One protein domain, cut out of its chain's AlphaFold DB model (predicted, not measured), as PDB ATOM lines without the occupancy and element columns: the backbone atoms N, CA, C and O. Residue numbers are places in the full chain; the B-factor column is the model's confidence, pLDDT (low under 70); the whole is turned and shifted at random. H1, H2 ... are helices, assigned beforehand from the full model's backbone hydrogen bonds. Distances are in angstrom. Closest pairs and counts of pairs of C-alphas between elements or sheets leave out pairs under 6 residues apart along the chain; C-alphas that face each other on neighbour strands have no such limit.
ATOM      1  N   TYR A   2     120.905 137.790 192.215       78.56
ATOM      2  CA  TYR A   2     122.011 138.587 192.793       78.56
ATOM      3  C   TYR A   2     121.990 140.101 192.489       78.56
ATOM      4  O   TYR A   2     122.373 140.895 193.344       78.56
ATOM      5  N   ARG A   3     121.550 140.498 191.287       82.56
ATOM      6  CA  ARG A   3     121.470 141.908 190.867       82.56
ATOM      7  C   ARG A   3     120.237 142.616 191.439       82.56
ATOM      8  O   ARG A   3     120.372 143.731 191.915       82.56
ATOM      9  N   ILE A   4     119.084 141.939 191.467       84.12
ATOM     10  CA  ILE A   4     117.788 142.472 191.940       84.12
ATOM     11  C   ILE A   4     117.857 142.900 193.412       84.12
ATOM     12  O   ILE A   4     117.327 143.935 193.788       84.12
ATOM     13  N   LEU A   5     118.571 142.142 194.246       88.00
ATOM     14  CA  LEU A   5     118.690 142.427 195.681       88.00
ATOM     15  C   LEU A   5     119.731 143.516 196.015       88.00
ATOM     16  O   LEU A   5     119.965 143.800 197.186       88.00
ATOM     17  N   ARG A   6     120.416 144.090 195.014       88.06
ATOM     18  CA  ARG A   6     121.547 145.015 195.205       88.06
ATOM     19  C   ARG A   6     121.418 146.219 194.270       88.06
ATOM     20  O   ARG A   6     122.012 146.203 193.190       88.06
ATOM     21  N   PRO A   7     120.704 147.280 194.687       88.69
ATOM     22  CA  PRO A   7     120.453 148.456 193.852       88.69
ATOM     23  C   PRO A   7     121.723 149.104 193.277       88.69
ATOM     24  O   PRO A   7     121.719 149.601 192.157       88.69
ATOM     25  N   TRP A   8     122.859 149.029 193.981       88.12
ATOM     26  CA  TRP A   8     124.147 149.553 193.497       88.12
ATOM     27  C   TRP A   8     124.742 148.780 192.306       88.12
ATOM     28  O   TRP A   8     125.660 149.271 191.657       88.12
ATOM     29  N   LEU A   9     124.234 147.581 192.000       87.94
ATOM     30  CA  LEU A   9     124.580 146.801 190.805       87.94
ATOM     31  C   LEU A   9     123.573 147.001 189.659       87.94
ATOM     32  O   LEU A   9     123.640 146.291 188.655       87.94
ATOM     33  N   TYR A  10     122.613 147.923 189.785       87.56
ATOM     34  CA  TYR A  10     121.671 148.228 188.704       87.56
ATOM     35  C   TYR A  10     122.336 148.932 187.518       87.56
ATOM     36  O   TYR A  10     121.983 148.584 186.395       87.56
ATOM     37  N   PRO A  11     123.312 149.843 187.693       91.12
ATOM     38  CA  PRO A  11     124.036 150.393 186.555       91.12
ATOM     39  C   PRO A  11     124.841 149.303 185.836       91.12
ATOM     40  O   PRO A  11     125.681 148.636 186.450       91.12
ATOM     41  N   ASP A  12     124.625 149.148 184.525       85.56
ATOM     42  CA  ASP A  12     125.294 148.114 183.719       85.56
ATOM     43  C   ASP A  12     126.817 148.227 183.778       85.56
ATOM     44  O   ASP A  12     127.510 147.216 183.815       85.56
ATOM     45  N   ILE A  13     127.349 149.449 183.845       88.62
ATOM     46  CA  ILE A  13     128.792 149.700 183.946       88.62
ATOM     47  C   ILE A  13     129.358 149.024 185.200       88.62
ATOM     48  O   ILE A  13     130.309 148.249 185.114       88.62
ATOM     49  N   ILE A  14     128.740 149.267 186.359       88.38
ATOM     50  CA  ILE A  14     129.189 148.716 187.643       88.38
ATOM     51  C   ILE A  14     129.058 147.194 187.628       88.38
ATOM     52  O   ILE A  14     129.983 146.488 188.028       88.38
ATOM     53  N   PHE A  15     127.938 146.676 187.121       88.19
ATOM     54  CA  PHE A  15     127.710 145.240 187.040       88.19
ATOM     55  C   PHE A  15     128.725 144.544 186.125       88.19
ATOM     56  O   PHE A  15     129.326 143.551 186.536       88.19
ATOM     57  N   ASN A  16     128.983 145.093 184.937       88.19
ATOM     58  CA  ASN A  16     129.902 144.532 183.945       88.19
ATOM     59  C   ASN A  16     131.364 144.509 184.416       88.19
ATOM     60  O   ASN A  16     132.136 143.662 183.965       88.19
ATOM     61  N   LEU A  17     131.749 145.389 185.346       89.38
ATOM     62  CA  LEU A  17     133.081 145.375 185.961       89.38
ATOM     63  C   LEU A  17     133.264 144.213 186.954       89.38
ATOM     64  O   LEU A  17     134.389 143.736 187.153       89.38
ATOM     65  N   THR A  18     132.175 143.706 187.541       91.06
ATOM     66  CA  THR A  18     132.225 142.564 188.467       91.06
ATOM     67  C   THR A  18     132.557 141.249 187.754       91.06
ATOM     68  O   THR A  18     132.274 141.075 186.568       91.06
ATOM     69  N   SER A  19     133.123 140.278 188.481       89.50
ATOM     70  CA  SER A  19     133.362 138.923 187.951       89.50
ATOM     71  C   SER A  19     132.067 138.267 187.461       89.50
ATOM     72  O   SER A  19     132.020 137.710 186.369       89.50
ATOM     73  N   ARG A  20     130.983 138.418 188.232       87.25
ATOM     74  CA  ARG A  20     129.652 137.894 187.903       87.25
ATOM     75  C   ARG A  20     129.045 138.527 186.654       87.25
ATOM     76  O   ARG A  20     128.427 137.812 185.873       87.25
ATOM     77  N   GLY A  21     129.224 139.833 186.451       89.62
ATOM     78  CA  GLY A  21     128.742 140.509 185.246       89.62
ATOM     79  C   GLY A  21     129.437 140.018 183.981       89.62
ATOM     80  O   GLY A  21     128.776 139.811 182.967       89.62
ATOM     81  N   ARG A  22     130.742 139.726 184.057       90.69
ATOM     82  CA  ARG A  22     131.481 139.123 182.936       90.69
ATOM     83  C   ARG A  22     130.952 137.733 182.593       90.69
ATOM     84  O   ARG A  22     130.625 137.498 181.437       90.69
ATOM     85  N   THR A  23     130.792 136.854 183.586       92.25
ATOM     86  CA  THR A  23     130.210 135.517 183.372       92.25
ATOM     87  C   THR A  23     128.797 135.601 182.800       92.25
ATOM     88  O   THR A  23     128.474 134.885 181.859       92.25
ATOM     89  N   PHE A  24     127.961 136.505 183.316       90.56
ATOM     90  CA  PHE A  24     126.613 136.727 182.795       90.56
ATOM     91  C   PHE A  24     126.632 137.163 181.326       90.56
ATOM     92  O   PHE A  24     125.899 136.604 180.517       90.56
ATOM     93  N   LYS A  25     127.515 138.101 180.960       91.12
ATOM     94  CA  LYS A  25     127.692 138.536 179.571       91.12
ATOM     95  C   LYS A  25     128.130 137.384 178.664       91.12
ATOM     96  O   LYS A  25     127.586 137.248 177.575       91.12
ATOM     97  N   THR A  26     129.063 136.543 179.111       93.56
ATOM     98  CA  THR A  26     129.477 135.339 178.373       93.56
ATOM     99  C   THR A  26     128.313 134.368 178.185       93.56
ATOM    100  O   THR A  26     128.085 133.903 177.075       93.56
ATOM    101  N   ASN A  27     127.528 134.103 179.231       92.00
ATOM    102  CA  ASN A  27     126.376 133.204 179.142       92.00
ATOM    103  C   ASN A  27     125.300 133.740 178.189       92.00
ATOM    104  O   ASN A  27     124.758 132.975 177.397       92.00
ATOM    105  N   ILE A  28     125.035 135.051 178.215       90.94
ATOM    106  CA  ILE A  28     124.139 135.701 177.249       90.94
ATOM    107  C   ILE A  28     124.656 135.525 175.823       90.94
ATOM    108  O   ILE A  28     123.882 135.192 174.935       90.94
ATOM    109  N   GLN A  29     125.955 135.722 175.589       92.94
ATOM    110  CA  GLN A  29     126.541 135.545 174.258       92.94
ATOM    111  C   GLN A  29     126.392 134.108 173.752       92.94
ATOM    112  O   GLN A  29     126.112 133.907 172.575       92.94
ATOM    113  N   ILE A  30     126.546 133.118 174.634       93.12
ATOM    114  CA  ILE A  30     126.328 131.709 174.292       93.12
ATOM    115  C   ILE A  30     124.861 131.469 173.913       93.12
ATOM    116  O   ILE A  30     124.600 130.851 172.884       93.12
ATOM    117  N   ALA A  31     123.914 131.976 174.710       91.44
ATOM    118  CA  ALA A  31     122.486 131.829 174.437       91.44
ATOM    119  C   ALA A  31     122.085 132.493 173.112       91.44
ATOM    120  O   ALA A  31     121.505 131.837 172.251       91.44
ATOM    121  N   HIS A  32     122.487 133.749 172.897       92.81
ATOM    122  CA  HIS A  32     122.241 134.442 171.632       92.81
ATOM    123  C   HIS A  32     122.878 133.703 170.451       92.81
ATOM    124  O   HIS A  32     122.243 133.566 169.411       92.81
ATOM    125  N   GLY A  33     124.095 133.173 170.610       92.88
ATOM    126  CA  GLY A  33     124.775 132.416 169.558       92.88
ATOM    127  C   GLY A  33     124.030 131.141 169.145       92.88
ATOM    128  O   GLY A  33     124.068 130.763 167.975       92.88
ATOM    129  N   LEU A  34     123.323 130.493 170.078       90.88
ATOM    130  CA  LEU A  34     122.450 129.359 169.773       90.88
ATOM    131  C   LEU A  34     121.268 129.801 168.901       90.88
ATOM    132  O   LEU A  34     121.033 129.217 167.843       90.88
ATOM    133  N   SER A  35     120.557 130.846 169.317       91.56
ATOM    134  CA  SER A  35     119.378 131.344 168.604       91.56
ATOM    135  C   SER A  35     119.732 131.915 167.235       91.56
ATOM    136  O   SER A  35     119.076 131.597 166.247       91.56
ATOM    137  N   GLU A  36     120.823 132.676 167.133       92.94
ATOM    138  CA  GLU A  36     121.344 133.188 165.861       92.94
ATOM    139  C   GLU A  36     121.678 132.054 164.887       92.94
ATOM    140  O   GLU A  36     121.369 132.148 163.696       92.94
ATOM    141  N   LYS A  37     122.266 130.956 165.379       93.62
ATOM    142  CA  LYS A  37     122.554 129.779 164.556       93.62
ATOM    143  C   LYS A  37     121.269 129.156 164.002       93.62
ATOM    144  O   LYS A  37     121.191 128.931 162.796       93.62
ATOM    145  N   VAL A  38     120.261 128.940 164.851       92.12
ATOM    146  CA  VAL A  38     118.961 128.368 164.449       92.12
ATOM    147  C   VAL A  38     118.249 129.265 163.433       92.12
ATOM    148  O   VAL A  38     117.758 128.780 162.413       92.12
ATOM    149  N   ILE A  39     118.230 130.579 163.674       92.00
ATOM    150  CA  ILE A  39     117.623 131.564 162.768       92.00
ATOM    151  C   ILE A  39     118.327 131.545 161.412       92.00
ATOM    152  O   ILE A  39     117.667 131.505 160.375       92.00
ATOM    153  N   LYS A  40     119.664 131.529 161.402       92.62
ATOM    154  CA  LYS A  40     120.456 131.508 160.171       92.62
ATOM    155  C   LYS A  40     120.222 130.239 159.356       92.62
ATOM    156  O   LYS A  40     120.017 130.339 158.148       92.62
ATOM    157  N   GLU A  41     120.247 129.071 159.996       92.38
ATOM    158  CA  GLU A  41     119.972 127.783 159.343       92.38
ATOM    159  C   GLU A  41     118.582 127.796 158.695       92.38
ATOM    160  O   GLU A  41     118.450 127.540 157.497       92.38
ATOM    161  N   LYS A  42     117.558 128.232 159.436       90.81
ATOM    162  CA  LYS A  42     116.182 128.290 158.929       90.81
ATOM    163  C   LYS A  42     115.968 129.328 157.834       90.81
ATOM    164  O   LYS A  42     115.231 129.075 156.885       90.81
ATOM    165  N   LYS A  43     116.643 130.473 157.910       88.62
ATOM    166  CA  LYS A  43     116.613 131.495 156.855       88.62
ATOM    167  C   LYS A  43     117.208 130.968 155.545       88.62
ATOM    168  O   LYS A  43     116.671 131.259 154.481       88.62
ATOM    169  N   ILE A  44     118.283 130.177 155.613       88.88
ATOM    170  CA  ILE A  44     118.886 129.535 154.433       88.88
ATOM    171  C   ILE A  44     117.909 128.534 153.808       88.88
ATOM    172  O   ILE A  44     117.681 128.605 152.601       88.88
ATOM    173  N   GLU A  45     117.306 127.660 154.619       87.75
ATOM    174  CA  GLU A  45     116.301 126.687 154.161       87.75
ATOM    175  C   GLU A  45     115.119 127.381 153.462       87.75
ATOM    176  O   GLU A  45     114.745 127.028 152.342       87.75
ATOM    177  N   MET A  46     114.593 128.449 154.067       83.88
ATOM    178  CA  MET A  46     113.474 129.212 153.512       83.88
ATOM    179  C   MET A  46     113.810 129.841 152.150       83.88
ATOM    180  O   MET A  46     112.998 129.800 151.224       83.88
ATOM    181  N   ILE A  47     115.015 130.399 151.991       83.62
ATOM    182  CA  ILE A  47     115.466 130.976 150.715       83.62
ATOM    183  C   ILE A  47     115.670 129.882 149.659       83.62
ATOM    184  O   ILE A  47     115.326 130.092 148.492       83.62
ATOM    185  N   SER A  48     116.206 128.714 150.036       83.25
ATOM    186  CA  SER A  48     116.329 127.592 149.098       83.25
ATOM    187  C   SER A  48     114.969 127.110 148.596       83.25
ATOM    188  O   SER A  48     114.819 126.899 147.394       83.25
ATOM    189  N   ASP A  49     113.963 127.043 149.468       81.19
ATOM    190  CA  ASP A  49     112.608 126.633 149.096       81.19
ATOM    191  C   ASP A  49     111.928 127.638 148.159       81.19
ATOM    192  O   ASP A  49     111.248 127.244 147.209       81.19
ATOM    193  N   ILE A  50     112.129 128.942 148.383       77.88
ATOM    194  CA  ILE A  50     111.619 129.999 147.496       77.88
ATOM    195  C   ILE A  50     112.256 129.890 146.102       77.88
ATOM    196  O   ILE A  50     111.549 129.946 145.098       77.88
ATOM    197  N   ASN A  51     113.574 129.676 146.031       74.00
ATOM    198  CA  ASN A  51     114.301 129.535 144.764       74.00
ATOM    199  C   ASN A  51     113.946 128.257 143.986       74.00
ATOM    200  O   ASN A  51     114.095 128.218 142.764       74.00
ATOM    201  N   LEU A  52     113.520 127.196 144.676       72.06
ATOM    202  CA  LEU A  52     113.027 125.973 144.042       72.06
ATOM    203  C   LEU A  52     111.615 126.168 143.483       72.06
ATOM    204  O   LEU A  52     111.348 125.756 142.358       72.06
ATOM    205  N   LYS A  53     110.732 126.854 144.220       68.19
ATOM    206  CA  LYS A  53     109.356 127.136 143.778       68.19
ATOM    207  C   LYS A  53     109.298 128.085 142.581       68.19
ATOM    208  O   LYS A  53     108.523 127.834 141.666       68.19
ATOM    209  N   SER A  54     110.158 129.103 142.527       59.88
ATOM    210  CA  SER A  54     110.221 130.038 141.389       59.88
ATOM    211  C   SER A  54     110.759 129.417 140.090       59.88
ATOM    212  O   SER A  54     110.591 129.994 139.021       59.88
ATOM    213  N   LYS A  69     102.277 127.158 159.318       83.75
ATOM    214  CA  LYS A  69     103.697 127.495 159.289       83.75
ATOM    215  C   LYS A  69     104.272 127.348 160.699       83.75
ATOM    216  O   LYS A  69     103.621 127.772 161.660       83.75
ATOM    217  N   PRO A  70     105.457 126.742 160.856       88.00
ATOM    218  CA  PRO A  70     106.197 126.789 162.106       88.00
ATOM    219  C   PRO A  70     106.404 128.235 162.575       88.00
ATOM    220  O   PRO A  70     106.548 129.148 161.765       88.00
ATOM    221  N   PHE A  71     106.458 128.435 163.893       90.69
ATOM    222  CA  PHE A  71     106.570 129.760 164.516       90.69
ATOM    223  C   PHE A  71     107.702 130.620 163.929       90.69
ATOM    224  O   PHE A  71     107.480 131.764 163.551       90.69
ATOM    225  N   LEU A  72     108.902 130.051 163.782       91.56
ATOM    226  CA  LEU A  72     110.058 130.776 163.252       91.56
ATOM    227  C   LEU A  72     109.880 131.193 161.783       91.56
ATOM    228  O   LEU A  72     110.287 132.287 161.407       91.56
ATOM    229  N   GLU A  73     109.238 130.368 160.956       90.00
ATOM    230  CA  GLU A  73     108.946 130.739 159.565       90.00
ATOM    231  C   GLU A  73     107.962 131.909 159.491       90.00
ATOM    232  O   GLU A  73     108.125 132.793 158.654       90.00
ATOM    233  N   LEU A  74     106.980 131.951 160.399       90.56
ATOM    234  CA  LEU A  74     106.045 133.069 160.502       90.56
ATOM    235  C   LEU A  74     106.767 134.374 160.874       90.56
ATOM    236  O   LEU A  74     106.511 135.406 160.254       90.56
ATOM    237  N   LEU A  75     107.694 134.327 161.840       91.81
ATOM    238  CA  LEU A  75     108.502 135.490 162.225       91.81
ATOM    239  C   LEU A  75     109.389 135.978 161.074       91.81
ATOM    240  O   LEU A  75     109.477 137.180 160.824       91.81
ATOM    241  N   LEU A  76     110.027 135.052 160.353       90.31
ATOM    242  CA  LEU A  76     110.871 135.384 159.204       90.31
ATOM    243  C   LEU A  76     110.056 135.981 158.052       90.31
ATOM    244  O   LEU A  76     110.489 136.948 157.434       90.31
ATOM    245  N   GLU A  77     108.862 135.458 157.778       88.25
ATOM    246  CA  GLU A  77     107.964 136.036 156.778       88.25
ATOM    247  C   GLU A  77     107.507 137.447 157.162       88.25
ATOM    248  O   GLU A  77     107.447 138.327 156.301       88.25
ATOM    249  N   TYR A  78     107.210 137.677 158.443       88.94
ATOM    250  CA  TYR A  78     106.840 139.000 158.936       88.94
ATOM    251  C   TYR A  78     107.998 139.996 158.780       88.94
ATOM    252  O   TYR A  78     107.797 141.078 158.236       88.94
ATOM    253  N   HIS A  79     109.222 139.585 159.128       88.50
ATOM    254  CA  HIS A  79     110.447 140.366 158.914       88.50
ATOM    255  C   HIS A  79     110.681 140.732 157.438       88.50
ATOM    256  O   HIS A  79     111.141 141.828 157.132       88.50
ATOM    257  N   LEU A  80     110.359 139.829 156.503       85.81
ATOM    258  CA  LEU A  80     110.491 140.092 155.064       85.81
ATOM    259  C   LEU A  80     109.420 141.053 154.527       85.81
ATOM    260  O   LEU A  80     109.671 141.756 153.548       85.81
ATOM    261  N   LYS A  81     108.225 141.062 155.128       88.06
ATOM    262  CA  LYS A  81     107.100 141.920 154.723       88.06
ATOM    263  C   LYS A  81     107.186 143.323 155.317       88.06
ATOM    264  O   LYS A  81     106.819 144.281 154.641       88.06
ATOM    265  N   ASP A  82     107.649 143.435 156.557       88.81
ATOM    266  CA  ASP A  82     107.728 144.688 157.297       88.81
ATOM    267  C   ASP A  82     109.170 144.953 157.769       88.81
ATOM    268  O   ASP A  82     109.629 144.340 158.737       88.81
ATOM    269  N   PRO A  83     109.887 145.901 157.135       82.38
ATOM    270  CA  PRO A  83     111.245 146.276 157.522       82.38
ATOM    271  C   PRO A  83     111.366 146.861 158.935       82.38
ATOM    272  O   PRO A  83     112.484 147.001 159.431       82.38
ATOM    273  N   SER A  84     110.252 147.257 159.565       89.62
ATOM    274  CA  SER A  84     110.257 147.769 160.939       89.62
ATOM    275  C   SER A  84     110.472 146.666 161.978       89.62
ATOM    276  O   SER A  84     111.016 146.945 163.046       89.62
ATOM    277  N   PHE A  85     110.117 145.420 161.651       91.38
ATOM    278  CA  PHE A  85     110.412 144.259 162.478       91.38
ATOM    279  C   PHE A  85     111.822 143.779 162.158       91.38
ATOM    280  O   PHE A  85     112.076 143.268 161.072       91.38
ATOM    281  N   THR A  86     112.770 143.982 163.066       91.06
ATOM    282  CA  THR A  86     114.190 143.747 162.795       91.06
ATOM    283  C   THR A  86     114.608 142.306 163.090       91.06
ATOM    284  O   THR A  86     113.951 141.568 163.819       91.06
ATOM    285  N   GLU A  87     115.773 141.898 162.583       88.56
ATOM    286  CA  GLU A  87     116.367 140.593 162.920       88.56
ATOM    287  C   GLU A  87     116.667 140.459 164.426       88.56
ATOM    288  O   GLU A  87     116.641 139.359 164.978       88.56
ATOM    289  N   LYS A  88     116.892 141.588 165.117       90.88
ATOM    290  CA  LYS A  88     117.023 141.619 166.576       90.88
ATOM    291  C   LYS A  88     115.713 141.225 167.256       90.88
ATOM    292  O   LYS A  88     115.768 140.450 168.204       90.88
ATOM    293  N   ASP A  89     114.581 141.707 166.750       92.06
ATOM    294  CA  ASP A  89     113.257 141.404 167.301       92.06
ATOM    295  C   ASP A  89     112.895 139.931 167.057       92.06
ATOM    296  O   ASP A  89     112.475 139.239 167.980       92.06
ATOM    297  N   VAL A  90     113.186 139.396 165.860       92.94
ATOM    298  CA  VAL A  90     113.063 137.950 165.571       92.94
ATOM    299  C   VAL A  90     113.841 137.127 166.599       92.94
ATOM    300  O   VAL A  90     113.321 136.155 167.144       92.94
ATOM    301  N   ARG A  91     115.094 137.507 166.874       93.25
ATOM    302  CA  ARG A  91     115.942 136.800 167.838       93.25
ATOM    303  C   ARG A  91     115.386 136.874 169.256       93.25
ATOM    304  O   ARG A  91     115.403 135.861 169.941       93.25
ATOM    305  N   GLU A  92     114.888 138.028 169.686       93.06
ATOM    306  CA  GLU A  92     114.316 138.205 171.027       93.06
ATOM    307  C   GLU A  92     113.063 137.344 171.251       93.06
ATOM    308  O   GLU A  92     112.918 136.730 172.314       93.06
ATOM    309  N   GLU A  93     112.208 137.209 170.235       93.62
ATOM    310  CA  GLU A  93     111.046 136.313 170.279       93.62
ATOM    311  C   GLU A  93     111.459 134.833 170.314       93.62
ATOM    312  O   GLU A  93     110.922 134.040 171.095       93.62
ATOM    313  N   VAL A  94     112.459 134.448 169.514       93.62
ATOM    314  CA  VAL A  94     113.009 133.081 169.512       93.62
ATOM    315  C   VAL A  94     113.667 132.744 170.849       93.62
ATOM    316  O   VAL A  94     113.404 131.673 171.396       93.62
ATOM    317  N   ASP A  95     114.473 133.657 171.399       92.56
ATOM    318  CA  ASP A  95     115.108 133.512 172.710       92.56
ATOM    319  C   ASP A  95     114.038 133.263 173.780       92.56
ATOM    320  O   ASP A  95     114.107 132.281 174.523       92.56
ATOM    321  N   THR A  96     112.999 134.103 173.817       92.56
ATOM    322  CA  THR A  96     111.898 133.988 174.781       92.56
ATOM    323  C   THR A  96     111.187 132.639 174.676       92.56
ATOM    324  O   THR A  96     110.977 131.972 175.693       92.56
ATOM    325  N   PHE A  97     110.862 132.202 173.455       92.06
ATOM    326  CA  PHE A  97     110.230 130.905 173.216       92.06
ATOM    327  C   PHE A  97     111.104 129.738 173.696       92.06
ATOM    328  O   PHE A  97     110.618 128.835 174.383       92.06
ATOM    329  N   MET A  98     112.403 129.762 173.378       90.75
ATOM    330  CA  MET A  98     113.338 128.712 173.782       90.75
ATOM    331  C   MET A  98     113.522 128.658 175.299       90.75
ATOM    332  O   MET A  98     113.484 127.566 175.862       90.75
ATOM    333  N   PHE A  99     113.662 129.804 175.973       88.56
ATOM    334  CA  PHE A  99     113.787 129.845 177.433       88.56
ATOM    335  C   PHE A  99     112.533 129.313 178.128       88.56
ATOM    336  O   PHE A  99     112.633 128.449 179.001       88.56
ATOM    337  N   ALA A 100     111.354 129.778 177.709       90.44
ATOM    338  CA  ALA A 100     110.089 129.336 178.286       90.44
ATOM    339  C   ALA A 100     109.873 127.825 178.099       90.44
ATOM    340  O   ALA A 100     109.448 127.141 179.032       90.44
ATOM    341  N   GLY A 101     110.196 127.296 176.915       89.25
ATOM    342  CA  GLY A 101     110.051 125.875 176.606       89.25
ATOM    343  C   GLY A 101     111.089 124.987 177.294       89.25
ATOM    344  O   GLY A 101     110.754 123.883 177.722       89.25
ATOM    345  N   TYR A 102     112.334 125.449 177.428       90.75
ATOM    346  CA  TYR A 102     113.439 124.638 177.941       90.75
ATOM    347  C   TYR A 102     113.365 124.419 179.454       90.75
ATOM    348  O   TYR A 102     113.352 123.271 179.909       90.75
ATOM    349  N   ASP A 103     113.281 125.493 180.242       87.06
ATOM    350  CA  ASP A 103     113.335 125.391 181.706       87.06
ATOM    351  C   ASP A 103     112.121 124.623 182.253       87.06
ATOM    352  O   ASP A 103     112.261 123.724 183.081       87.06
ATOM    353  N   THR A 104     110.922 124.903 181.738       90.12
ATOM    354  CA  THR A 104     109.685 124.253 182.204       90.12
ATOM    355  C   THR A 104     109.620 122.774 181.816       90.12
ATOM    356  O   THR A 104     109.284 121.920 182.647       90.12
TER     357      THR A 104
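AT A GLANCE: This is residues 2 to 54 and 69 to 104 of the 177 residues of the protein "Cytochrome P450 4C1" of Araneus ventricosus (UniProt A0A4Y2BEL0). One long helix, H2, is crossed on one side by the hairpin H3 and H4; H1 makes a corner at its first end, and residues 47 to 54 stick out at the other. The printed part has 89 residues, four named helices in the order H1, H2, H3, H4, and no named strand: all helix. It is loose, radius of gyration of the C-alphas 17.3 A, spanning 57 by 28 by 20 A.

IN THESE COORDINATES: H2, residues 19 to 53, runs 51.6 A from C-alpha 19 at (133.362, 138.923, 187.951). H1 is residues 12 to 17, H3 71 to 81, and H4 87 to 104, 26.1 A, ending at C-alpha 104 (109.685, 124.253, 182.204).

HOW THE PARTS SIT: H2 touches H4 with residues 31 to 39 alone, closest C-alphas Ser 35 and Asp 95, 6.3 A, at a steep tilt of 69 degrees, only just short of about perpendicular. It touches H3 with residues 39 to 46 alone, closest C-alphas Lys 43 and Leu 76, 7.3 A, about perpendicular at 74 degrees. In the hairpin, H3 and H4 touch, closest C-alphas Leu 75 and Val 90, 6.2 A. H1 and H2 only just touch, with 3 pairs of C-alphas within 8 A, only at the corner, closest C-alphas Phe 15 and Gly 21, 5.2 A. O i to N i+4 pairs are within hydrogen-bond range throughout H1, H2 and H3, and 13 of 14 in H4.

THE WHOLE: Residues 55 to 68 are not printed; C-alphas 54 and 69 are 19.2 A apart. The links H1 to H2 and H3 to H4 are tight. Residues 53 to 54 have pLDDT under 70.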